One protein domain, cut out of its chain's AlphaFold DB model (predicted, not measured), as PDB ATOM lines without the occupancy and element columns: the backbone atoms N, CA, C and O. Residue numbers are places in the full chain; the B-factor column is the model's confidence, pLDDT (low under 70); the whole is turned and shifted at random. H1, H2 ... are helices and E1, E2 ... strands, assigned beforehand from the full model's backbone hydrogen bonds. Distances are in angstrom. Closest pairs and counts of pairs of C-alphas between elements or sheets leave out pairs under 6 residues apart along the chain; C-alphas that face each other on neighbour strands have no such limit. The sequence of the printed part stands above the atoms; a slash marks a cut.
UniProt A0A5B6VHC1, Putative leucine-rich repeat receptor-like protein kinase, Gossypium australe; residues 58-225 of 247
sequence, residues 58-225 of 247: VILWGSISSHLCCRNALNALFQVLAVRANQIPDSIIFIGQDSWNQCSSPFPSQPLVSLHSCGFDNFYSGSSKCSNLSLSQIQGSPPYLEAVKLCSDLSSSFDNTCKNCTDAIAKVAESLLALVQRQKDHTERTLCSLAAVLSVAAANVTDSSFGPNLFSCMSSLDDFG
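AT A GLANCE: This is residues 58 to 225 of the 247 residues of the protein "Putative leucine-rich repeat receptor-like protein kinase" of Gossypium australe (UniProt A0A5B6VHC1). Helix H6 runs through the middle of a compact helical body, crossed on one side by H1 and on another by the long helix H5, with H4 folded back beside H5 and H7 bridging H1 and H5. A small hairpin of strands, E1 and E2, lies near the start of H1, while H2 and the unnamed residues 103 to 121 lie at the end away from H4 and H5. The printed part has 168 residues with two strands and then seven helices, in the order E1 E2 H1 H2 H3 H4 H5 H6 H7; the class is mostly helix, and the sheet E1 - E2 is antiparallel. The whole is compact and rounded, with a radius of gyration of the C-alphas of 14.7 A and spans of 40 by 34 by 32 A.

IN THESE COORDINATES: E1, residues 58 to 60, begins at C-alpha 58 (-35.130, -27.300, 38.744), and E2 is residues 64 to 67. H1, residues 70 to 87, is 25.9 A long from first to last C-alpha. H2 is residues 97 to 102, H3 residues 135 to 139 and H4 residues 144 to 151. H5, residues 158 to 179, is the longest helix, 31.3 A, and begins at C-alpha 158 (-20.449, -33.708, 53.993). H6, residues 186 to 202, is 24.1 A long. H7, residues 210 to 219, is 14.0 A long and ends at C-alpha 219 (-27.112, -27.414, 45.956).

HOW THE PARTS SIT: H6 is the hub, touching five other helices. Its residues 198 to 202 touch residues 78 to 86 of H1 at a steep tilt of 57 degrees, the same way; the closest C-alphas, of Ala 82 and Ala 202, are 4.4 A apart. H6 touches residues 169 to 177 of H5 at a steep tilt of 58 degrees, opposite ways, with the C-alphas of Ala 173 and Ser 193 closest at 4.7 A. H4 and H5 form a helical hairpin at a shallow tilt of 16 degrees, opposite ways; the closest C-alphas, of Cys 151 and Cys 165, are 4.7 A apart. H3 touches H6, the closest C-alphas being those of Leu 135 and Ser 199, 6.2 A. Residues 158 to 166 of H5 touch H7, about perpendicular at 83 degrees, with the C-alphas of Cys 162 and Cys 217 closest at 5.0 A. H2 touches no helix. E1 and E2 form a hairpin, with N 58 and O 66 at 2.8 A and N 64 and O 60 at 2.9 A, within hydrogen-bond range. In H1 to H7 every O i to N i+4 pair is within hydrogen-bond range.

THE WHOLE: The C-alphas of Ser 109 and Pro 142, the two farthest apart, are 42.9 A from each other. The printed part has no cut. The link from H2 to H3 is long, with 32 residues. Residues 58 to 59 of E1 pair with residues 223 to 224, antiparallel, and the first and last printed C-alphas are 6.1 A apart. The mean pLDDT of the printed part is 87.6; residues 105 to 106, 108 to 111, 155 to 158 and 225 are under 70.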
ATOM      1  N   VAL A  58     -35.584 -26.836  37.433       84.19
ATOM      2  CA  VAL A  58     -35.130 -27.300  38.744       84.19
ATOM      3  C   VAL A  58     -35.571 -26.299  39.805       84.19
ATOM      4  O   VAL A  58     -35.800 -25.122  39.505       84.19
ATOM      5  N   ILE A  59     -35.693 -26.752  41.046       87.12
ATOM      6  CA  ILE A  59     -35.874 -25.856  42.188       87.12
ATOM      7  C   ILE A  59     -34.511 -25.680  42.851       87.12
ATOM      8  O   ILE A  59     -34.083 -26.555  43.594       87.12
ATOM      9  N   LEU A  60     -33.830 -24.567  42.575       85.81
ATOM     10  CA  LEU A  60     -32.547 -24.241  43.193       85.81
ATOM     11  C   LEU A  60     -32.751 -23.887  44.668       85.81
ATOM     12  O   LEU A  60     -33.674 -23.138  45.017       85.81
ATOM     13  N   TRP A  61     -31.885 -24.427  45.521       87.88
ATOM     14  CA  TRP A  61     -31.862 -24.193  46.967       87.88
ATOM     15  C   TRP A  61     -33.242 -24.384  47.620       87.88
ATOM     16  O   TRP A  61     -33.644 -23.627  48.509       87.88
ATOM     17  N   GLY A  62     -34.024 -25.340  47.107       81.56
ATOM     18  CA  GLY A  62     -35.362 -25.679  47.593       81.56
ATOM     19  C   GLY A  62     -36.443 -24.597  47.437       81.56
ATOM     20  O   GLY A  62     -37.554 -24.796  47.927       81.56
ATOM     21  N   SER A  63     -36.169 -23.456  46.785       84.69
ATOM     22  CA  SER A  63     -37.133 -22.338  46.726       84.69
ATOM     23  C   SER A  63     -37.149 -21.506  45.440       84.69
ATOM     24  O   SER A  63     -38.078 -20.714  45.255       84.69
ATOM     25  N   ILE A  64     -36.174 -21.659  44.540       88.38
ATOM     26  CA  ILE A  64     -36.059 -20.833  43.332       88.38
ATOM     27  C   ILE A  64     -36.311 -21.688  42.092       88.38
ATOM     28  O   ILE A  64     -35.490 -22.525  41.727       88.38
ATOM     29  N   SER A  65     -37.436 -21.471  41.410       88.38
ATOM     30  CA  SER A  65     -37.717 -22.166  40.149       88.38
ATOM     31  C   SER A  65     -36.875 -21.579  39.020       88.38
ATOM     32  O   SER A  65     -37.054 -20.419  38.657       88.38
ATOM     33  N   SER A  66     -35.957 -22.374  38.472       88.31
ATOM     34  CA  SER A  66     -35.010 -21.919  37.453       88.31
ATOM     35  C   SER A  66     -34.533 -23.066  36.556       88.31
ATOM     36  O   SER A  66     -35.044 -24.183  36.625       88.31
ATOM     37  N   HIS A  67     -33.551 -22.801  35.699       84.88
ATOM     38  CA  HIS A  67     -32.835 -23.821  34.935       84.88
ATOM     39  C   HIS A  67     -31.565 -24.248  35.674       84.88
ATOM     40  O   HIS A  67     -30.960 -23.455  36.393       84.88
ATOM     41  N   LEU A  68     -31.092 -25.474  35.434       81.38
ATOM     42  CA  LEU A  68     -29.842 -25.975  36.026       81.38
ATOM     43  C   LEU A  68     -28.648 -25.026  35.800       81.38
ATOM     44  O   LEU A  68     -27.802 -24.842  36.672       81.38
ATOM     45  N   CYS A  69     -28.616 -24.365  34.645       82.69
ATOM     46  CA  CYS A  69     -27.564 -23.423  34.264       82.69
ATOM     47  C   CYS A  69     -27.488 -22.169  35.122       82.69
ATOM     48  O   CYS A  69     -26.433 -21.541  35.220       82.69
ATOM     49  N   CYS A  70     -28.589 -21.835  35.779       87.81
ATOM     50  CA  CYS A  70     -28.684 -20.685  36.650       87.81
ATOM     51  C   CYS A  70     -28.069 -20.939  38.025       87.81
ATOM     52  O   CYS A  70     -27.807 -19.986  38.749       87.81
ATOM     53  N   ARG A  71     -27.759 -22.195  38.378       87.25
ATOM     54  CA  ARG A  71     -27.132 -22.531  39.662       87.25
ATOM     55  C   ARG A  71     -25.774 -21.864  39.848       87.25
ATOM     56  O   ARG A  71     -25.532 -21.219  40.859       87.25
ATOM     57  N   ASN A  72     -24.891 -21.974  38.857       86.12
ATOM     58  CA  ASN A  72     -23.561 -21.368  38.956       86.12
ATOM     59  C   ASN A  72     -23.639 -19.834  38.920       86.12
ATOM     60  O   ASN A  72     -22.816 -19.166  39.542       86.12
ATOM     61  N   ALA A  73     -24.648 -19.283  38.236       88.81
ATOM     62  CA  ALA A  73     -24.922 -17.852  38.245       88.81
ATOM     63  C   ALA A  73     -25.377 -17.382  39.635       88.81
ATOM     64  O   ALA A  73     -24.838 -16.406  40.153       88.81
ATOM     65  N   LEU A  74     -26.298 -18.122  40.264       90.75
ATOM     66  CA  LEU A  74     -26.762 -17.876  41.628       90.75
ATOM     67  C   LEU A  74     -25.595 -17.895  42.618       90.75
ATOM     68  O   LEU A  74     -25.422 -16.939  43.367       90.75
ATOM     69  N   ASN A  75     -24.760 -18.937  42.570       89.69
ATOM     70  CA  ASN A  75     -23.602 -19.079  43.452       89.69
ATOM     71  C   ASN A  75     -22.638 -17.893  43.309       89.69
ATOM     72  O   ASN A  75     -22.262 -17.297  44.314       89.69
ATOM     73  N   ALA A  76     -22.274 -17.512  42.078       89.62
ATOM     74  CA  ALA A  76     -21.357 -16.397  41.833       89.62
ATOM     75  C   ALA A  76     -21.921 -15.061  42.349       89.62
ATOM     76  O   ALA A  76     -21.232 -14.334  43.068       89.62
ATOM     77  N   LEU A  77     -23.192 -14.760  42.050       91.69
ATOM     78  CA  LEU A  77     -23.875 -13.559  42.549       91.69
ATOM     79  C   LEU A  77     -23.871 -13.511  44.077       91.69
ATOM     80  O   LEU A  77     -23.511 -12.497  44.677       91.69
ATOM     81  N   PHE A  78     -24.254 -14.618  44.711       92.31
ATOM     82  CA  PHE A  78     -24.408 -14.683  46.157       92.31
ATOM     83  C   PHE A  78     -23.072 -14.660  46.888       92.31
ATOM     84  O   PHE A  78     -22.980 -14.108  47.982       92.31
ATOM     85  N   GLN A  79     -22.015 -15.184  46.272       91.25
ATOM     86  CA  GLN A  79     -20.676 -15.098  46.828       91.25
ATOM     87  C   GLN A  79     -20.182 -13.653  46.891       91.25
ATOM     88  O   GLN A  79     -19.725 -13.199  47.939       91.25
ATOM     89  N   VAL A  80     -20.326 -12.904  45.796       91.50
ATOM     90  CA  VAL A  80     -19.892 -11.503  45.753       91.50
ATOM     91  C   VAL A  80     -20.776 -10.618  46.641       91.50
ATOM     92  O   VAL A  80     -20.265  -9.727  47.322       91.50
ATOM     93  N   LEU A  81     -22.083 -10.893  46.715       93.19
ATOM     94  CA  LEU A  81     -22.982 -10.221  47.660       93.19
ATOM     95  C   LEU A  81     -22.582 -10.473  49.121       93.19
ATOM     96  O   LEU A  81     -22.563  -9.531  49.910       93.19
ATOM     97  N   ALA A  82     -22.222 -11.708  49.482       92.62
ATOM     98  CA  ALA A  82     -21.763 -12.036  50.830       92.62
ATOM     99  C   ALA A  82     -20.470 -11.287  51.194       92.62
ATOM    100  O   ALA A  82     -20.357 -10.742  52.293       92.62
ATOM    101  N   VAL A  83     -19.519 -11.197  50.257       92.00
ATOM    102  CA  VAL A  83     -18.276 -10.423  50.431       92.00
ATOM    103  C   VAL A  83     -18.584  -8.944  50.651       92.00
ATOM    104  O   VAL A  83     -18.078  -8.348  51.599       92.00
ATOM    105  N   ARG A  84     -19.461  -8.356  49.828       92.25
ATOM    106  CA  ARG A  84     -19.906  -6.966  49.998       92.25
ATOM    107  C   ARG A  84     -20.557  -6.747  51.366       92.25
ATOM    108  O   ARG A  84     -20.238  -5.772  52.040       92.25
ATOM    109  N   ALA A  85     -21.463  -7.636  51.773       92.00
ATOM    110  CA  ALA A  85     -22.173  -7.525  53.046       92.00
ATOM    111  C   ALA A  85     -21.211  -7.577  54.246       92.00
ATOM    112  O   ALA A  85     -21.395  -6.837  55.207       92.00
ATOM    113  N   ASN A  86     -20.153  -8.391  54.169       91.94
ATOM    114  CA  ASN A  86     -19.095  -8.418  55.179       91.94
ATOM    115  C   ASN A  86     -18.293  -7.104  55.240       91.94
ATOM    116  O   ASN A  86     -17.955  -6.639  56.325       91.94
ATOM    117  N   GLN A  87     -18.015  -6.490  54.087       90.44
ATOM    118  CA  GLN A  87     -17.261  -5.234  54.000       90.44
ATOM    119  C   GLN A  87     -18.055  -4.015  54.488       90.44
ATOM    120  O   GLN A  87     -17.454  -3.025  54.907       90.44
ATOM    121  N   ILE A  88     -19.392  -4.067  54.433       88.81
ATOM    122  CA  ILE A  88     -20.279  -2.959  54.812       88.81
ATOM    123  C   ILE A  88     -21.386  -3.470  55.765       88.81
ATOM    124  O   ILE A  88     -22.538  -3.618  55.343       88.81
ATOM    125  N   PRO A  89     -21.071  -3.731  57.051       75.06
ATOM    126  CA  PRO A  89     -21.946  -4.479  57.964       75.06
ATOM    127  C   PRO A  89     -23.306  -3.833  58.273       75.06
ATOM    128  O   PRO A  89     -24.273  -4.532  58.566       75.06
ATOM    129  N   ASP A  90     -23.408  -2.507  58.185       85.56
ATOM    130  CA  ASP A  90     -24.669  -1.786  58.415       85.56
ATOM    131  C   ASP A  90     -25.496  -1.588  57.138       85.56
ATOM    132  O   ASP A  90     -26.594  -1.033  57.179       85.56
ATOM    133  N   SER A  91     -24.990  -2.042  55.987       86.88
ATOM    134  CA  SER A  91     -25.722  -1.933  54.730       86.88
ATOM    135  C   SER A  91     -26.781  -3.018  54.573       86.88
ATOM    136  O   SER A  91     -26.718  -4.102  55.164       86.88
ATOM    137  N   ILE A  92     -27.765  -2.715  53.727       93.69
ATOM    138  CA  ILE A  92     -28.691  -3.710  53.194       93.69
ATOM    139  C   ILE A  92     -27.880  -4.764  52.436       93.69
ATOM    140  O   ILE A  92     -26.999  -4.424  51.636       93.69
ATOM    141  N   ILE A  93     -28.177  -6.039  52.710       92.50
ATOM    142  CA  ILE A  93     -27.430  -7.173  52.148       92.50
ATOM    143  C   ILE A  93     -27.501  -7.170  50.616       92.50
ATOM    144  O   ILE A  93     -26.482  -7.331  49.943       92.50
ATOM    145  N   PHE A  94     -28.696  -6.955  50.066       95.12
ATOM    146  CA  PHE A  94     -28.904  -6.831  48.627       95.12
ATOM    147  C   PHE A  94     -28.515  -5.437  48.119       95.12
ATOM    148  O   PHE A  94     -28.541  -4.449  48.853       95.12
ATOM    149  N   ILE A  95     -28.179  -5.351  46.832       94.38
ATOM    150  CA  ILE A  95     -27.928  -4.078  46.142       94.38
ATOM    151  C   ILE A  95     -29.223  -3.489  45.578       94.38
ATOM    152  O   ILE A  95     -30.208  -4.205  45.408       94.38
ATOM    153  N   GLY A  96     -29.232  -2.184  45.296       94.44
ATOM    154  CA  GLY A  96     -30.390  -1.500  44.714       94.44
ATOM    155  C   GLY A  96     -30.747  -2.013  43.316       94.44
ATOM    156  O   GLY A  96     -29.901  -2.571  42.619       94.44
ATOM    157  N   GLN A  97     -31.999  -1.803  42.904       93.69
ATOM    158  CA  GLN A  97     -32.553  -2.321  41.647       93.69
ATOM    159  C   GLN A  97     -31.742  -1.918  40.407       93.69
ATOM    160  O   GLN A  97     -31.459  -2.768  39.565       93.69
ATOM    161  N   ASP A  98     -31.331  -0.652  40.307       90.81
ATOM    162  CA  ASP A  98     -30.563  -0.166  39.154       90.81
ATOM    163  C   ASP A  98     -29.219  -0.892  39.033       90.81
ATOM    164  O   ASP A  98     -28.879  -1.397  37.962       90.81
ATOM    165  N   SER A  99     -28.500  -1.033  40.152       90.50
ATOM    166  CA  SER A  99     -27.251  -1.796  40.213       90.50
ATOM    167  C   SER A  99     -27.481  -3.282  39.938       90.50
ATOM    168  O   SER A  99     -26.684  -3.899  39.241       90.50
ATOM    169  N   TRP A 100     -28.577  -3.863  40.441       92.19
ATOM    170  CA  TRP A 100     -28.928  -5.263  40.188       92.19
ATOM    171  C   TRP A 100     -29.149  -5.536  38.702       92.19
ATOM    172  O   TRP A 100     -28.555  -6.462  38.158       92.19
ATOM    173  N   ASN A 101     -29.920  -4.692  38.015       89.00
ATOM    174  CA  ASN A 101     -30.212  -4.846  36.588       89.00
ATOM    175  C   ASN A 101     -28.949  -4.781  35.710       89.00
ATOM    176  O   ASN A 101     -28.896  -5.395  34.643       89.00
ATOM    177  N   GLN A 102     -27.913  -4.086  36.180       87.06
ATOM    178  CA  GLN A 102     -26.611  -3.982  35.519       87.06
ATOM    179  C   GLN A 102     -25.731  -5.231  35.723       87.06
ATOM    180  O   GLN A 102     -24.810  -5.486  34.948       87.06
ATOM    181  N   CYS A 103     -26.054  -6.091  36.694       85.94
ATOM    182  CA  CYS A 103     -25.301  -7.306  37.026       85.94
ATOM    183  C   CYS A 103     -25.620  -8.528  36.151       85.94
ATOM    184  O   CYS A 103     -25.372  -9.663  36.553       85.94
ATOM    185  N   SER A 104     -26.114  -8.306  34.928       74.19
ATOM    186  CA  SER A 104     -26.280  -9.358  33.910       74.19
ATOM    187  C   SER A 104     -25.003  -9.626  33.101       74.19
ATOM    188  O   SER A 104     -24.878 -10.678  32.480       74.19
ATOM    189  N   SER A 105     -24.026  -8.710  33.142       67.12
ATOM    190  CA  SER A 105     -22.760  -8.823  32.402       67.12
ATOM    191  C   SER A 105     -21.810  -9.984  32.780       67.12
ATOM    192  O   SER A 105     -21.037 -10.380  31.905       67.12
ATOM    193  N   PRO A 106     -21.786 -10.554  34.007       68.56
ATOM    194  CA  PRO A 106     -20.804 -11.579  34.371       68.56
ATOM    195  C   PRO A 106     -21.129 -12.974  33.812       68.56
ATOM    196  O   PRO A 106     -20.367 -13.906  34.055       68.56
ATOM    197  N   PHE A 107     -22.225 -13.143  33.061       75.06
ATOM    198  CA  PHE A 107     -22.631 -14.412  32.439       75.06
ATOM    199  C   PHE A 107     -22.343 -14.384  30.922       75.06
ATOM    200  O   PHE A 107     -23.255 -14.171  30.121       75.06
ATOM    201  N   PRO A 108     -21.080 -14.540  30.478       63.22
ATOM    202  CA  PRO A 108     -20.714 -14.406  29.071       63.22
ATOM    203  C   PRO A 108     -21.452 -15.421  28.188       63.22
ATOM    204  O   PRO A 108     -21.395 -16.619  28.444       63.22
ATOM    205  N   SER A 109     -22.103 -14.920  27.129       59.53
ATOM    206  CA  SER A 109     -22.659 -15.625  25.952       59.53
ATOM    207  C   SER A 109     -23.295 -17.008  26.174       59.53
ATOM    208  O   SER A 109     -23.305 -17.827  25.256       59.53
ATOM    209  N   GLN A 110     -23.842 -17.297  27.355       64.88
ATOM    210  CA  GLN A 110     -24.737 -18.432  27.540       64.88
ATOM    211  C   GLN A 110     -26.157 -17.933  27.271       64.88
ATOM    212  O   GLN A 110     -26.700 -17.209  28.102       64.88
ATOM    213  N   PRO A 111     -26.789 -18.303  26.141       65.50
ATOM    214  CA  PRO A 111     -28.078 -17.730  25.737       65.50
ATOM    215  C   PRO A 111     -29.212 -17.988  26.742       65.50
ATOM    216  O   PRO A 111     -30.253 -17.345  26.669       65.50
ATOM    217  N   LEU A 112     -29.017 -18.919  27.680       73.50
ATOM    218  CA  LEU A 112     -30.000 -19.305  28.692       73.50
ATOM    219  C   LEU A 112     -29.724 -18.717  30.085       73.50
ATOM    220  O   LEU A 112     -30.543 -18.912  30.983       73.50
ATOM    221  N   VAL A 113     -28.608 -18.006  30.293       83.62
ATOM    222  CA  VAL A 113     -28.207 -17.510  31.621       83.62
ATOM    223  C   VAL A 113     -28.189 -15.987  31.640       83.62
ATOM    224  O   VAL A 113     -27.291 -15.341  31.114       83.62
ATOM    225  N   SER A 114     -29.200 -15.420  32.284       86.44
ATOM    226  CA  SER A 114     -29.355 -13.998  32.578       86.44
ATOM    227  C   SER A 114     -30.164 -13.861  33.866       86.44
ATOM    228  O   SER A 114     -30.826 -14.818  34.270       86.44
ATOM    229  N   LEU A 115     -30.169 -12.683  34.499       89.25
ATOM    230  CA  LEU A 115     -30.999 -12.461  35.691       89.25
ATOM    231  C   LEU A 115     -32.470 -12.805  35.421       89.25
ATOM    232  O   LEU A 115     -33.089 -13.516  36.209       89.25
ATOM    233  N   HIS A 116     -32.980 -12.383  34.263       88.19
ATOM    234  CA  HIS A 116     -34.360 -12.617  33.856       88.19
ATOM    235  C   HIS A 116     -34.651 -14.087  33.534       88.19
ATOM    236  O   HIS A 116     -35.550 -14.694  34.111       88.19
ATOM    237  N   SER A 117     -33.862 -14.709  32.648       86.56
ATOM    238  CA  SER A 117     -34.076 -16.117  32.266       86.56
ATOM    239  C   SER A 117     -33.898 -17.086  33.438       86.56
ATOM    240  O   SER A 117     -34.446 -18.187  33.416       86.56
ATOM    241  N   CYS A 118     -33.164 -16.670  34.471       88.12
ATOM    242  CA  CYS A 118     -32.972 -17.432  35.693       88.12
ATOM    243  C   CYS A 118     -34.024 -17.175  36.782       88.12
ATOM    244  O   CYS A 118     -34.012 -17.886  37.789       88.12
ATOM    245  N   GLY A 119     -34.936 -16.215  36.596       89.38
ATOM    246  CA  GLY A 119     -35.947 -15.854  37.593       89.38
ATOM    247  C   GLY A 119     -35.376 -15.109  38.803       89.38
ATOM    248  O   GLY A 119     -35.928 -15.192  39.901       89.38
ATOM    249  N   PHE A 120     -34.255 -14.408  38.628       92.31
ATOM    250  CA  PHE A 120     -33.582 -13.628  39.672       92.31
ATOM    251  C   PHE A 120     -33.998 -12.150  39.657       92.31
ATOM    252  O   PHE A 120     -33.360 -11.316  40.300       92.31
ATOM    253  N   ASP A 121     -35.071 -11.805  38.938       90.69
ATOM    254  CA  ASP A 121     -35.524 -10.426  38.730       90.69
ATOM    255  C   ASP A 121     -35.757  -9.671  40.039       90.69
ATOM    256  O   ASP A 121     -35.538  -8.469  40.092       90.69
ATOM    257  N   ASN A 122     -36.165 -10.369  41.103       93.12
ATOM    258  CA  ASN A 122     -36.544  -9.765  42.381       93.12
ATOM    259  C   ASN A 122     -35.430  -9.786  43.441       93.12
ATOM    260  O   ASN A 122     -35.697  -9.471  44.597       93.12
ATOM    261  N   PHE A 123     -34.192 -10.168  43.117       94.56
ATOM    262  CA  PHE A 123     -33.115 -10.304  44.117       94.56
ATOM    263  C   PHE A 123     -32.365  -8.982  44.363       94.56
ATOM    264  O   PHE A 123     -31.138  -8.941  44.438       94.56
ATOM    265  N   TYR A 124     -33.114  -7.890  44.514       95.00
ATOM    266  CA  TYR A 124     -32.604  -6.548  44.786       95.00
ATOM    267  C   TYR A 124     -33.255  -5.948  46.036       95.00
ATOM    268  O   TYR A 124     -34.351  -6.333  46.435       95.00
ATOM    269  N   SER A 125     -32.584  -4.978  46.650       95.69
ATOM    270  CA  SER A 125     -33.078  -4.250  47.817       95.69
ATOM    271  C   SER A 125     -34.370  -3.495  47.496       95.69
ATOM    272  O   SER A 125     -34.419  -2.689  46.569       95.69
ATOM    273  N   GLY A 126     -35.409  -3.749  48.293       94.19
ATOM    274  CA  GLY A 126     -36.715  -3.097  48.176       94.19
ATOM    275  C   GLY A 126     -37.759  -3.897  47.391       94.19
ATOM    276  O   GLY A 126     -38.928  -3.516  47.405       94.19
ATOM    277  N   SER A 127     -37.390  -5.025  46.773       95.19
ATOM    278  CA  SER A 127     -38.343  -5.925  46.102       95.19
ATOM    279  C   SER A 127     -39.304  -6.617  47.083       95.19
ATOM    280  O   SER A 127     -40.423  -6.986  46.731       95.19
ATOM    281  N   SER A 128     -38.867  -6.781  48.334       95.12
ATOM    282  CA  SER A 128     -39.637  -7.320  49.457       95.12
ATOM    283  C   SER A 128     -39.145  -6.765  50.795       95.12
ATOM    284  O   SER A 128     -38.087  -6.134  50.872       95.12
ATOM    285  N   LYS A 129     -39.862  -7.046  51.888       96.00
ATOM    286  CA  LYS A 129     -39.413  -6.669  53.232       96.00
ATOM    287  C   LYS A 129     -38.093  -7.346  53.603       96.00
ATOM    288  O   LYS A 129     -37.209  -6.669  54.118       96.00
ATOM    289  N   CYS A 130     -37.940  -8.642  53.324       94.94
ATOM    290  CA  CYS A 130     -36.692  -9.356  53.609       94.94
ATOM    291  C   CYS A 130     -35.512  -8.890  52.749       94.94
ATOM    292  O   CYS A 130     -34.392  -8.819  53.249       94.94
ATOM    293  N   SER A 131     -35.755  -8.481  51.500       95.75
ATOM    294  CA  SER A 131     -34.703  -7.896  50.653       95.75
ATOM    295  C   SER A 131     -34.155  -6.560  51.184       95.75
ATOM    296  O   SER A 131     -33.080  -6.123  50.783       95.75
ATOM    297  N   ASN A 132     -34.899  -5.899  52.076       95.94
ATOM    298  CA  ASN A 132     -34.565  -4.587  52.622       95.94
ATOM    299  C   ASN A 132     -33.901  -4.655  54.008       95.94
ATOM    300  O   ASN A 132     -33.720  -3.623  54.650       95.94
ATOM    301  N   LEU A 133     -33.576  -5.859  54.489       95.19
ATOM    302  CA  LEU A 133     -32.916  -6.050  55.776       95.19
ATOM    303  C   LEU A 133     -31.411  -5.774  55.673       95.19
ATOM    304  O   LEU A 133     -30.737  -6.225  54.740       95.19
ATOM    305  N   SER A 134     -30.875  -5.061  56.664       94.50
ATOM    306  CA  SER A 134     -29.431  -4.944  56.863       94.50
ATOM    307  C   SER A 134     -28.845  -6.215  57.468       94.50
ATOM    308  O   SER A 134     -29.543  -7.000  58.121       94.50
ATOM    309  N   LEU A 135     -27.535  -6.405  57.298       93.56
ATOM    310  CA  LEU A 135     -26.838  -7.509  57.955       93.56
ATOM    311  C   LEU A 135     -26.971  -7.408  59.486       93.56
ATOM    312  O   LEU A 135     -27.281  -8.411  60.124       93.56
ATOM    313  N   SER A 136     -26.862  -6.210  60.066       92.44
ATOM    314  CA  SER A 136     -27.060  -5.986  61.506       92.44
ATOM    315  C   SER A 136     -28.458  -6.381  62.015       92.44
ATOM    316  O   SER A 136     -28.578  -6.971  63.090       92.44
ATOM    317  N   GLN A 137     -29.522  -6.151  61.237       92.69
ATOM    318  CA  GLN A 137     -30.876  -6.604  61.590       92.69
ATOM    319  C   GLN A 137     -30.991  -8.132  61.600       92.69
ATOM    320  O   GLN A 137     -31.672  -8.695  62.457       92.69
ATOM    321  N   ILE A 138     -30.313  -8.808  60.671       94.06
ATOM    322  CA  ILE A 138     -30.321 -10.272  60.576       94.06
ATOM    323  C   ILE A 138     -29.466 -10.898  61.680       94.06
ATOM    324  O   ILE A 138     -29.874 -11.889  62.286       94.06
ATOM    325  N   GLN A 139     -28.329 -10.281  62.006       92.94
ATOM    326  CA  GLN A 139     -27.465 -10.669  63.125       92.94
ATOM    327  C   GLN A 139     -28.179 -10.578  64.477       92.94
ATOM    328  O   GLN A 139     -27.890 -11.363  65.379       92.94
ATOM    329  N   GLY A 140     -29.143  -9.662  64.604       87.69
ATOM    330  CA  GLY A 140     -30.023  -9.564  65.768       87.69
ATOM    331  C   GLY A 140     -31.033 -10.709  65.902       87.69
ATOM    332  O   GLY A 140     -31.720 -10.786  66.922       87.69
ATOM    333  N   SER A 141     -31.157 -11.599  64.909       85.62
ATOM    334  CA  SER A 141     -32.061 -12.745  65.009       85.62
ATOM    335  C   SER A 141     -31.483 -13.824  65.944       85.62
ATOM    336  O   SER A 141     -30.320 -14.207  65.797       85.62
ATOM    337  N   PRO A 142     -32.274 -14.371  66.891       87.38
ATOM    338  CA  PRO A 142     -31.792 -15.378  67.840       87.38
ATOM    339  C   PRO A 142     -31.070 -16.597  67.227       87.38
ATOM    340  O   PRO A 142     -30.046 -16.997  67.782       87.38
ATOM    341  N   PRO A 143     -31.524 -17.194  66.102       95.12
ATOM    342  CA  PRO A 143     -30.854 -18.365  65.525       95.12
ATOM    343  C   PRO A 143     -29.564 -18.041  64.750       95.12
ATOM    344  O   PRO A 143     -28.850 -18.964  64.361       95.12
ATOM    345  N   TYR A 144     -29.235 -16.766  64.509       95.50
ATOM    346  CA  TYR A 144     -28.127 -16.390  63.624       95.50
ATOM    347  C   TYR A 144     -26.764 -16.909  64.097       95.50
ATOM    348  O   TYR A 144     -26.032 -17.525  63.324       95.50
ATOM    349  N   LEU A 145     -26.426 -16.702  65.374       94.75
ATOM    350  CA  LEU A 145     -25.129 -17.127  65.917       94.75
ATOM    351  C   LEU A 145     -24.961 -18.652  65.879       94.75
ATOM    352  O   LEU A 145     -23.861 -19.150  65.640       94.75
ATOM    353  N   GLU A 146     -26.052 -19.392  66.093       94.50
ATOM    354  CA  GLU A 146     -26.055 -20.849  65.973       94.50
ATOM    355  C   GLU A 146     -25.789 -21.276  64.524       94.50
ATOM    356  O   GLU A 146     -24.957 -22.153  64.296       94.50
ATOM    357  N   ALA A 147     -26.418 -20.616  63.545       94.69
ATOM    358  CA  ALA A 147     -26.200 -20.899  62.129       94.69
ATOM    359  C   ALA A 147     -24.755 -20.627  61.692       94.69
ATOM    360  O   ALA A 147     -24.138 -21.490  61.073       94.69
ATOM    361  N   VAL A 148     -24.172 -19.487  62.082       94.38
ATOM    362  CA  VAL A 148     -22.758 -19.182  61.796       94.38
ATOM    363  C   VAL A 148     -21.837 -20.267  62.354       94.38
ATOM    364  O   VAL A 148     -20.931 -20.718  61.658       94.38
ATOM    365  N   LYS A 149     -22.093 -20.730  63.583       92.75
ATOM    366  CA  LYS A 149     -21.304 -21.784  64.231       92.75
ATOM    367  C   LYS A 149     -21.469 -23.149  63.559       92.75
ATOM    368  O   LYS A 149     -20.489 -23.861  63.388       92.75
ATOM    369  N   LEU A 150     -22.690 -23.550  63.211       91.44
ATOM    370  CA  LEU A 150     -22.942 -24.853  62.580       91.44
ATOM    371  C   LEU A 150     -22.424 -24.914  61.142       91.44
ATOM    372  O   LEU A 150     -22.097 -25.994  60.657       91.44
ATOM    373  N   CYS A 151     -22.318 -23.764  60.479       90.75
ATOM    374  CA  CYS A 151     -21.772 -23.666  59.137       90.75
ATOM    375  C   CYS A 151     -20.251 -23.454  59.098       90.75
ATOM    376  O   CYS A 151     -19.697 -23.517  58.013       90.75
ATOM    377  N   SER A 152     -19.548 -23.213  60.211       87.00
ATOM    378  CA  SER A 152     -18.131 -22.800  60.169       87.00
ATOM    379  C   SER A 152     -17.134 -23.892  59.752       87.00
ATOM    380  O   SER A 152     -15.989 -23.569  59.459       87.00
ATOM    381  N   ASP A 153     -17.524 -25.171  59.745       79.25
ATOM    382  CA  ASP A 153     -16.632 -26.301  59.427       79.25
ATOM    383  C   ASP A 153     -17.248 -27.252  58.387       79.25
ATOM    384  O   ASP A 153     -17.588 -28.401  58.671       79.25
ATOM    385  N   LEU A 154     -17.401 -26.770  57.151       81.19
ATOM    386  CA  LEU A 154     -17.941 -27.551  56.026       81.19
ATOM    387  C   LEU A 154     -16.901 -28.480  55.360       81.19
ATOM    388  O   LEU A 154     -17.064 -28.850  54.200       81.19
ATOM    389  N   SER A 155     -15.820 -28.854  56.057       66.88
ATOM    390  CA  SER A 155     -14.599 -29.382  55.428       66.88
ATOM    391  C   SER A 155     -14.539 -30.900  55.171       66.88
ATOM    392  O   SER A 155     -13.715 -31.321  54.360       66.88
ATOM    393  N   SER A 156     -15.348 -31.757  55.821       53.91
ATOM    394  CA  SER A 156     -15.114 -33.222  55.702       53.91
ATOM    395  C   SER A 156     -16.254 -34.206  56.029       53.91
ATOM    396  O   SER A 156     -16.209 -35.340  55.557       53.91
ATOM    397  N   SER A 157     -17.295 -33.823  56.774       57.06
ATOM    398  CA  SER A 157     -18.461 -34.680  57.078       57.06
ATOM    399  C   SER A 157     -19.676 -34.196  56.286       57.06
ATOM    400  O   SER A 157     -20.577 -33.548  56.821       57.06
ATOM    401  N   PHE A 158     -19.632 -34.432  54.972       61.50
ATOM    402  CA  PHE A 158     -20.449 -33.708  53.993       61.50
ATOM    403  C   PHE A 158     -21.946 -33.727  54.332       61.50
ATOM    404  O   PHE A 158     -22.546 -32.668  54.476       61.50
ATOM    405  N   ASP A 159     -22.537 -34.893  54.590       72.38
ATOM    406  CA  ASP A 159     -23.998 -34.974  54.724       72.38
ATOM    407  C   ASP A 159     -24.521 -34.401  56.046       72.38
ATOM    408  O   ASP A 159     -25.470 -33.615  56.053       72.38
ATOM    409  N   ASN A 160     -23.915 -34.764  57.182       79.19
ATOM    410  CA  ASN A 160     -24.424 -34.327  58.485       79.19
ATOM    411  C   ASN A 160     -24.100 -32.854  58.758       79.19
ATOM    412  O   ASN A 160     -24.929 -32.135  59.312       79.19
ATOM    413  N   THR A 161     -22.915 -32.385  58.357       85.56
ATOM    414  CA  THR A 161     -22.549 -30.977  58.525       85.56
ATOM    415  C   THR A 161     -23.345 -30.089  57.573       85.56
ATOM    416  O   THR A 161     -23.905 -29.094  58.036       85.56
ATOM    417  N   CYS A 162     -23.487 -30.461  56.290       87.31
ATOM    418  CA  CYS A 162     -24.339 -29.703  55.373       87.31
ATOM    419  C   CYS A 162     -25.767 -29.636  55.897       87.31
ATOM    420  O   CYS A 162     -26.307 -28.540  55.990       87.31
ATOM    421  N   LYS A 163     -26.338 -30.768  56.330       86.69
ATOM    422  CA  LYS A 163     -27.686 -30.796  56.900       86.69
ATOM    423  C   LYS A 163     -27.831 -29.862  58.101       86.69
ATOM    424  O   LYS A 163     -28.744 -29.043  58.120       86.69
ATOM    425  N   ASN A 164     -26.936 -29.948  59.085       89.38
ATOM    426  CA  ASN A 164     -27.011 -29.096  60.275       89.38
ATOM    427  C   ASN A 164     -26.877 -27.610  59.922       89.38
ATOM    428  O   ASN A 164     -27.594 -26.781  60.481       89.38
ATOM    429  N   CYS A 165     -25.991 -27.276  58.984       91.25
ATOM    430  CA  CYS A 165     -25.833 -25.918  58.485       91.25
ATOM    431  C   CYS A 165     -27.097 -25.432  57.755       91.25
ATOM    432  O   CYS A 165     -27.635 -24.380  58.098       91.25
ATOM    433  N   THR A 166     -27.631 -26.206  56.804       90.88
ATOM    434  CA  THR A 166     -28.839 -25.836  56.050       90.88
ATOM    435  C   THR A 166     -30.068 -25.735  56.950       90.88
ATOM    436  O   THR A 166     -30.843 -24.793  56.807       90.88
ATOM    437  N   ASP A 167     -30.217 -26.635  57.927       91.00
ATOM    438  CA  ASP A 167     -31.301 -26.599  58.916       91.00
ATOM    439  C   ASP A 167     -31.191 -25.348  59.807       91.00
ATOM    440  O   ASP A 167     -32.195 -24.716  60.143       91.00
ATOM    441  N   ALA A 168     -29.973 -24.944  60.178       93.62
ATOM    442  CA  ALA A 168     -29.755 -23.732  60.960       93.62
ATOM    443  C   ALA A 168     -30.035 -22.455  60.152       93.62
ATOM    444  O   ALA A 168     -30.685 -21.541  60.662       93.62
ATOM    445  N   ILE A 169     -29.628 -22.405  58.878       94.25
ATOM    446  CA  ILE A 169     -29.982 -21.305  57.966       94.25
ATOM    447  C   ILE A 169     -31.505 -21.226  57.788       94.25
ATOM    448  O   ILE A 169     -32.061 -20.127  57.794       94.25
ATOM    449  N   ALA A 170     -32.203 -22.364  57.698       92.50
ATOM    450  CA  ALA A 170     -33.662 -22.392  57.619       92.50
ATOM    451  C   ALA A 170     -34.324 -21.756  58.852       92.50
ATOM    452  O   ALA A 170     -35.224 -20.932  58.701       92.50
ATOM    453  N   LYS A 171     -33.826 -22.032  60.065       94.75
ATOM    454  CA  LYS A 171     -34.309 -21.366  61.292       94.75
ATOM    455  C   LYS A 171     -34.096 -19.851  61.258       94.75
ATOM    456  O   LYS A 171     -34.957 -19.100  61.720       94.75
ATOM    457  N   VAL A 172     -32.971 -19.383  60.709       95.62
ATOM    458  CA  VAL A 172     -32.740 -17.943  60.490       95.62
ATOM    459  C   VAL A 172     -33.789 -17.388  59.536       95.62
ATOM    460  O   VAL A 172     -34.467 -16.426  59.886       95.62
ATOM    461  N   ALA A 173     -33.994 -18.028  58.386       94.06
ATOM    462  CA  ALA A 173     -34.996 -17.614  57.408       94.06
ATOM    463  C   ALA A 173     -36.411 -17.536  58.013       94.06
ATOM    464  O   ALA A 173     -37.118 -16.552  57.793       94.06
ATOM    465  N   GLU A 174     -36.806 -18.516  58.831       92.81
ATOM    466  CA  GLU A 174     -38.080 -18.514  59.561       92.81
ATOM    467  C   GLU A 174     -38.192 -17.343  60.546       92.81
ATOM    468  O   GLU A 174     -39.225 -16.670  60.592       92.81
ATOM    469  N   SER A 175     -37.124 -17.053  61.297       94.38
ATOM    470  CA  SER A 175     -37.073 -15.898  62.200       94.38
ATOM    471  C   SER A 175     -37.207 -14.578  61.439       94.38
ATOM    472  O   SER A 175     -37.915 -13.681  61.900       94.38
ATOM    473  N   LEU A 176     -36.568 -14.444  60.272       94.50
ATOM    474  CA  LEU A 176     -36.691 -13.254  59.425       94.50
ATOM    475  C   LEU A 176     -38.106 -13.119  58.864       94.50
ATOM    476  O   LEU A 176     -38.696 -12.042  58.906       94.50
ATOM    477  N   LEU A 177     -38.694 -14.225  58.413       93.56
ATOM    478  CA  LEU A 177     -40.055 -14.259  57.892       93.56
ATOM    479  C   LEU A 177     -41.096 -13.897  58.967       93.56
ATOM    480  O   LEU A 177     -42.097 -13.228  58.677       93.56
ATOM    481  N   ALA A 178     -40.845 -14.306  60.216       92.25
ATOM    482  CA  ALA A 178     -41.627 -13.907  61.379       92.25
ATOM    483  C   ALA A 178     -41.466 -12.415  61.702       92.25
ATOM    484  O   ALA A 178     -42.471 -11.735  61.914       92.25
ATOM    485  N   LEU A 179     -40.233 -11.899  61.659       91.69
ATOM    486  CA  LEU A 179     -39.919 -10.483  61.866       91.69
ATOM    487  C   LEU A 179     -40.672  -9.586  60.872       91.69
ATOM    488  O   LEU A 179     -41.255  -8.576  61.266       91.69
ATOM    489  N   VAL A 180     -40.721  -9.969  59.591       93.81
ATOM    490  CA  VAL A 180     -41.397  -9.177  58.547       93.81
ATOM    491  C   VAL A 180     -42.912  -9.422  58.452       93.81
ATOM    492  O   VAL A 180     -43.603  -8.711  57.707       93.81
ATOM    493  N   GLN A 181     -43.440 -10.384  59.223       92.56
ATOM    494  CA  GLN A 181     -44.855 -10.779  59.293       92.56
ATOM    495  C   GLN A 181     -45.435 -11.223  57.934       92.56
ATOM    496  O   GLN A 181     -46.508 -10.777  57.521       92.56
ATOM    497  N   ARG A 182     -44.698 -12.064  57.192       88.25
ATOM    498  CA  ARG A 182     -45.054 -12.492  55.819       88.25
ATOM    499  C   ARG A 182     -44.996 -14.010  55.604       88.25
ATOM    500  O   ARG A 182     -44.719 -14.483  54.512       88.25
ATOM    501  N   GLN A 183     -45.336 -14.804  56.615       82.94
ATOM    502  CA  GLN A 183     -45.133 -16.265  56.645       82.94
ATOM    503  C   GLN A 183     -45.764 -17.056  55.486       82.94
ATOM    504  O   GLN A 183     -45.288 -18.141  55.144       82.94
ATOM    505  N   LYS A 184     -46.838 -16.535  54.885       81.31
ATOM    506  CA  LYS A 184     -47.578 -17.186  53.792       81.31
ATOM    507  C   LYS A 184     -47.161 -16.721  52.393       81.31
ATOM    508  O   LYS A 184     -47.653 -17.272  51.416       81.31
ATOM    509  N   ASP A 185     -46.304 -15.711  52.297       87.88
ATOM    510  CA  ASP A 185     -45.879 -15.130  51.028       87.88
ATOM    511  C   ASP A 185     -44.650 -15.888  50.505       87.88
ATOM    512  O   ASP A 185     -43.615 -15.952  51.170       87.88
ATOM    513  N   HIS A 186     -44.788 -16.520  49.337       87.88
ATOM    514  CA  HIS A 186     -43.720 -17.326  48.743       87.88
ATOM    515  C   HIS A 186     -42.516 -16.464  48.348       87.88
ATOM    516  O   HIS A 186     -41.380 -16.882  48.546       87.88
ATOM    517  N   THR A 187     -42.751 -15.262  47.820       90.00
ATOM    518  CA  THR A 187     -41.685 -14.340  47.415       90.00
ATOM    519  C   THR A 187     -40.894 -13.878  48.630       90.00
ATOM    520  O   THR A 187     -39.665 -13.930  48.619       90.00
ATOM    521  N   GLU A 188     -41.585 -13.499  49.709       93.25
ATOM    522  CA  GLU A 188     -40.917 -13.146  50.967       93.25
ATOM    523  C   GLU A 188     -40.167 -14.336  51.546       93.25
ATOM    524  O   GLU A 188     -39.022 -14.181  51.947       93.25
ATOM    525  N   ARG A 189     -40.752 -15.538  51.529       91.88
ATOM    526  CA  ARG A 189     -40.058 -16.743  51.991       91.88
ATOM    527  C   ARG A 189     -38.756 -16.974  51.228       91.88
ATOM    528  O   ARG A 189     -37.725 -17.147  51.869       91.88
ATOM    529  N   THR A 190     -38.787 -16.933  49.895       92.69
ATOM    530  CA  THR A 190     -37.581 -17.065  49.065       92.69
ATOM    531  C   THR A 190     -36.555 -15.992  49.434       92.69
ATOM    532  O   THR A 190     -35.405 -16.318  49.710       92.69
ATOM    533  N   LEU A 191     -36.954 -14.721  49.526       95.19
ATOM    534  CA  LEU A 191     -36.025 -13.622  49.813       95.19
ATOM    535  C   LEU A 191     -35.482 -13.634  51.251       95.19
ATOM    536  O   LEU A 191     -34.318 -13.297  51.450       95.19
ATOM    537  N   CYS A 192     -36.258 -14.073  52.245       94.81
ATOM    538  CA  CYS A 192     -35.769 -14.283  53.611       94.81
ATOM    539  C   CYS A 192     -34.761 -15.437  53.674       94.81
ATOM    540  O   CYS A 192     -33.738 -15.311  54.345       94.81
ATOM    541  N   SER A 193     -35.010 -16.537  52.956       94.00
ATOM    542  CA  SER A 193     -34.048 -17.641  52.842       94.00
ATOM    543  C   SER A 193     -32.746 -17.177  52.198       94.00
ATOM    544  O   SER A 193     -31.667 -17.469  52.707       94.00
ATOM    545  N   LEU A 194     -32.833 -16.384  51.131       95.12
ATOM    546  CA  LEU A 194     -31.663 -15.820  50.462       95.12
ATOM    547  C   LEU A 194     -30.889 -14.853  51.368       95.12
ATOM    548  O   LEU A 194     -29.667 -14.945  51.449       95.12
ATOM    549  N   ALA A 195     -31.585 -13.988  52.109       95.56
ATOM    550  CA  ALA A 195     -30.971 -13.105  53.101       95.56
ATOM    551  C   ALA A 195     -30.264 -13.889  54.226       95.56
ATOM    552  O   ALA A 195     -29.175 -13.516  54.668       95.56
ATOM    553  N   ALA A 196     -30.849 -15.007  54.667       95.38
ATOM    554  CA  ALA A 196     -30.249 -15.885  55.666       95.38
ATOM    555  C   ALA A 196     -28.966 -16.552  55.140       95.38
ATOM    556  O   ALA A 196     -27.934 -16.490  55.805       95.38
ATOM    557  N   VAL A 197     -28.994 -17.108  53.924       94.38
ATOM    558  CA  VAL A 197     -27.804 -17.695  53.278       94.38
ATOM    559  C   VAL A 197     -26.698 -16.650  53.136       94.38
ATOM    560  O   VAL A 197     -25.562 -16.904  53.531       94.38
ATOM    561  N   LEU A 198     -27.026 -15.459  52.625       94.38
ATOM    562  CA  LEU A 198     -26.062 -14.372  52.434       94.38
ATOM    563  C   LEU A 198     -25.448 -13.896  53.748       94.38
ATOM    564  O   LEU A 198     -24.247 -13.649  53.794       94.38
ATOM    565  N   SER A 199     -26.242 -13.777  54.813       94.75
ATOM    566  CA  SER A 199     -25.737 -13.312  56.110       94.75
ATOM    567  C   SER A 199     -24.795 -14.327  56.765       94.75
ATOM    568  O   SER A 199     -23.734 -13.947  57.259       94.75
ATOM    569  N   VAL A 200     -25.117 -15.623  56.701       93.94
ATOM    570  CA  VAL A 200     -24.233 -16.694  57.193       93.94
ATOM    571  C   VAL A 200     -22.976 -16.814  56.333       93.94
ATOM    572  O   VAL A 200     -21.881 -16.997  56.867       93.94
ATOM    573  N   ALA A 201     -23.108 -16.642  55.015       92.81
ATOM    574  CA  ALA A 201     -21.966 -16.585  54.115       92.81
ATOM    575  C   ALA A 201     -21.043 -15.409  54.436       92.81
ATOM    576  O   ALA A 201     -19.836 -15.604  54.563       92.81
ATOM    577  N   ALA A 202     -21.612 -14.219  54.654       93.12
ATOM    578  CA  ALA A 202     -20.888 -13.000  55.004       93.12
ATOM    579  C   ALA A 202     -20.042 -13.160  56.278       93.12
ATOM    580  O   ALA A 202     -18.987 -12.543  56.391       93.12
ATOM    581  N   ALA A 203     -20.456 -14.004  57.227       92.06
ATOM    582  CA  ALA A 203     -19.702 -14.245  58.456       92.06
ATOM    583  C   ALA A 203     -18.374 -14.999  58.240       92.06
ATOM    584  O   ALA A 203     -17.493 -14.907  59.089       92.06
ATOM    585  N   ASN A 204     -18.216 -15.719  57.123       86.94
ATOM    586  CA  ASN A 204     -17.087 -16.627  56.888       86.94
ATOM    587  C   ASN A 204     -16.349 -16.370  55.557       86.94
ATOM    588  O   ASN A 204     -15.559 -17.199  55.112       86.94
ATOM    589  N   VAL A 205     -16.561 -15.214  54.915       85.38
ATOM    590  CA  VAL A 205     -15.969 -14.890  53.597       85.38
ATOM    591  C   VAL A 205     -14.439 -14.824  53.574       85.38
ATOM    592  O   VAL A 205     -13.848 -14.823  52.498       85.38
ATOM    593  N   THR A 206     -13.780 -14.765  54.736       81.88
ATOM    594  CA  THR A 206     -12.313 -14.787  54.837       81.88
ATOM    595  C   THR A 206     -11.717 -16.133  54.432       81.88
ATOM    596  O   THR A 206     -10.554 -16.190  54.038       81.88
ATOM    597  N   ASP A 207     -12.498 -17.211  54.510       80.69
ATOM    598  CA  ASP A 207     -12.120 -18.512  53.979       80.69
ATOM    599  C   ASP A 207     -12.634 -18.642  52.538       80.69
ATOM    600  O   ASP A 207     -13.826 -18.814  52.276       80.69
ATOM    601  N   SER A 208     -11.711 -18.583  51.576       78.75
ATOM    602  CA  SER A 208     -12.030 -18.702  50.147       78.75
ATOM    603  C   SER A 208     -12.749 -20.008  49.770       78.75
ATOM    604  O   SER A 208     -13.467 -20.034  48.769       78.75
ATOM    605  N   SER A 209     -12.597 -21.068  50.574       80.44
ATOM    606  CA  SER A 209     -13.244 -22.368  50.374       80.44
ATOM    607  C   SER A 209     -14.635 -22.457  51.008       80.44
ATOM    608  O   SER A 209     -15.445 -23.291  50.599       80.44
ATOM    609  N   PHE A 210     -14.962 -21.555  51.941       82.62
ATOM    610  CA  PHE A 210     -16.239 -21.565  52.646       82.62
ATOM    611  C   PHE A 210     -17.420 -21.359  51.696       82.62
ATOM    612  O   PHE A 210     -18.373 -22.131  51.727       82.62
ATOM    613  N   GLY A 211     -17.363 -20.336  50.834       83.25
ATOM    614  CA  GLY A 211     -18.450 -20.030  49.897       83.25
ATOM    615  C   GLY A 211     -18.789 -21.218  48.988       83.25
ATOM    616  O   GLY A 211     -19.940 -21.654  48.985       83.25
ATOM    617  N   PRO A 212     -17.809 -21.809  48.275       82.38
ATOM    618  CA  PRO A 212     -18.041 -22.997  47.461       82.38
ATOM    619  C   PRO A 212     -18.588 -24.184  48.265       82.38
ATOM    620  O   PRO A 212     -19.519 -24.841  47.801       82.38
ATOM    621  N   ASN A 213     -18.081 -24.428  49.479       87.25
ATOM    622  CA  ASN A 213     -18.568 -25.512  50.339       87.25
ATOM    623  C   ASN A 213     -20.019 -25.276  50.792       87.25
ATOM    624  O   ASN A 213     -20.852 -26.177  50.688       87.25
ATOM    625  N   LEU A 214     -20.358 -24.054  51.215       88.56
ATOM    626  CA  LEU A 214     -21.719 -23.677  51.597       88.56
ATOM    627  C   LEU A 214     -22.680 -23.830  50.421       88.56
ATOM    628  O   LEU A 214     -23.726 -24.461  50.557       88.56
ATOM    629  N   PHE A 215     -22.336 -23.296  49.251       87.44
ATOM    630  CA  PHE A 215     -23.206 -23.404  48.081       87.44
ATOM    631  C   PHE A 215     -23.302 -24.837  47.554       87.44
ATOM    632  O   PHE A 215     -24.335 -25.204  46.992       87.44
ATOM    633  N   SER A 216     -22.292 -25.678  47.791       86.31
ATOM    634  CA  SER A 216     -22.390 -27.122  47.562       86.31
ATOM    635  C   SER A 216     -23.423 -27.765  48.495       86.31
ATOM    636  O   SER A 216     -24.263 -28.528  48.022       86.31
ATOM    637  N   CYS A 217     -23.437 -27.409  49.786       87.94
ATOM    638  CA  CYS A 217     -24.491 -27.842  50.710       87.94
ATOM    639  C   CYS A 217     -25.873 -27.357  50.259       87.94
ATOM    640  O   CYS A 217     -26.820 -28.134  50.241       87.94
ATOM    641  N   MET A 218     -25.999 -26.102  49.828       87.25
ATOM    642  CA  MET A 218     -27.273 -25.567  49.333       87.25
ATOM    643  C   MET A 218     -27.741 -26.275  48.056       87.25
ATOM    644  O   MET A 218     -28.931 -26.517  47.892       87.25
ATOM    645  N   SER A 219     -26.810 -26.665  47.183       85.06
ATOM    646  CA  SER A 219     -27.112 -27.414  45.956       85.06
ATOM    647  C   SER A 219     -27.614 -28.835  46.242       85.06
ATOM    648  O   SER A 219     -28.286 -29.423  45.401       85.06
ATOM    649  N   SER A 220     -27.334 -29.393  47.428       82.69
ATOM    650  CA  SER A 220     -27.927 -30.671  47.863       82.69
ATOM    651  C   SER A 220     -29.437 -30.576  48.119       82.69
ATOM    652  O   SER A 220     -30.113 -31.599  48.184       82.69
ATOM    653  N   LEU A 221     -29.966 -29.352  48.233       81.62
ATOM    654  CA  LEU A 221     -31.394 -29.065  48.361       81.62
ATOM    655  C   LEU A 221     -32.087 -28.915  46.999       81.62
ATOM    656  O   LEU A 221     -33.299 -28.689  46.963       81.62
ATOM    657  N   ASP A 222     -31.332 -28.949  45.896       84.56
ATOM    658  CA  ASP A 222     -31.892 -28.748  44.565       84.56
ATOM    659  C   ASP A 222     -32.822 -29.914  44.194       84.56
ATOM    660  O   ASP A 222     -32.436 -31.082  44.272       84.56
ATOM    661  N   ASP A 223     -34.041 -29.599  43.748       82.31
ATOM    662  CA  ASP A 223     -34.990 -30.595  43.236       82.31
ATOM    663  C   ASP A 223     -34.915 -30.658  41.704       82.31
ATOM    664  O   ASP A 223     -35.207 -29.677  41.007       82.31
ATOM    665  N   PHE A 224     -34.513 -31.818  41.183       75.44
ATOM    666  CA  PHE A 224     -34.405 -32.097  39.756       75.44
ATOM    667  C   PHE A 224     -35.656 -32.848  39.303       75.44
ATOM    668  O   PHE A 224     -35.856 -34.015  39.635       75.44
ATOM    669  N   GLY A 225     -36.509 -32.194  38.515       56.94
ATOM    670  CA  GLY A 225     -37.756 -32.792  38.050       56.94
ATOM    671  C   GLY A 225     -37.556 -33.961  37.075       56.94
ATOM    672  O   GLY A 225     -37.601 -33.742  35.867       56.94
TER     673      GLY A 225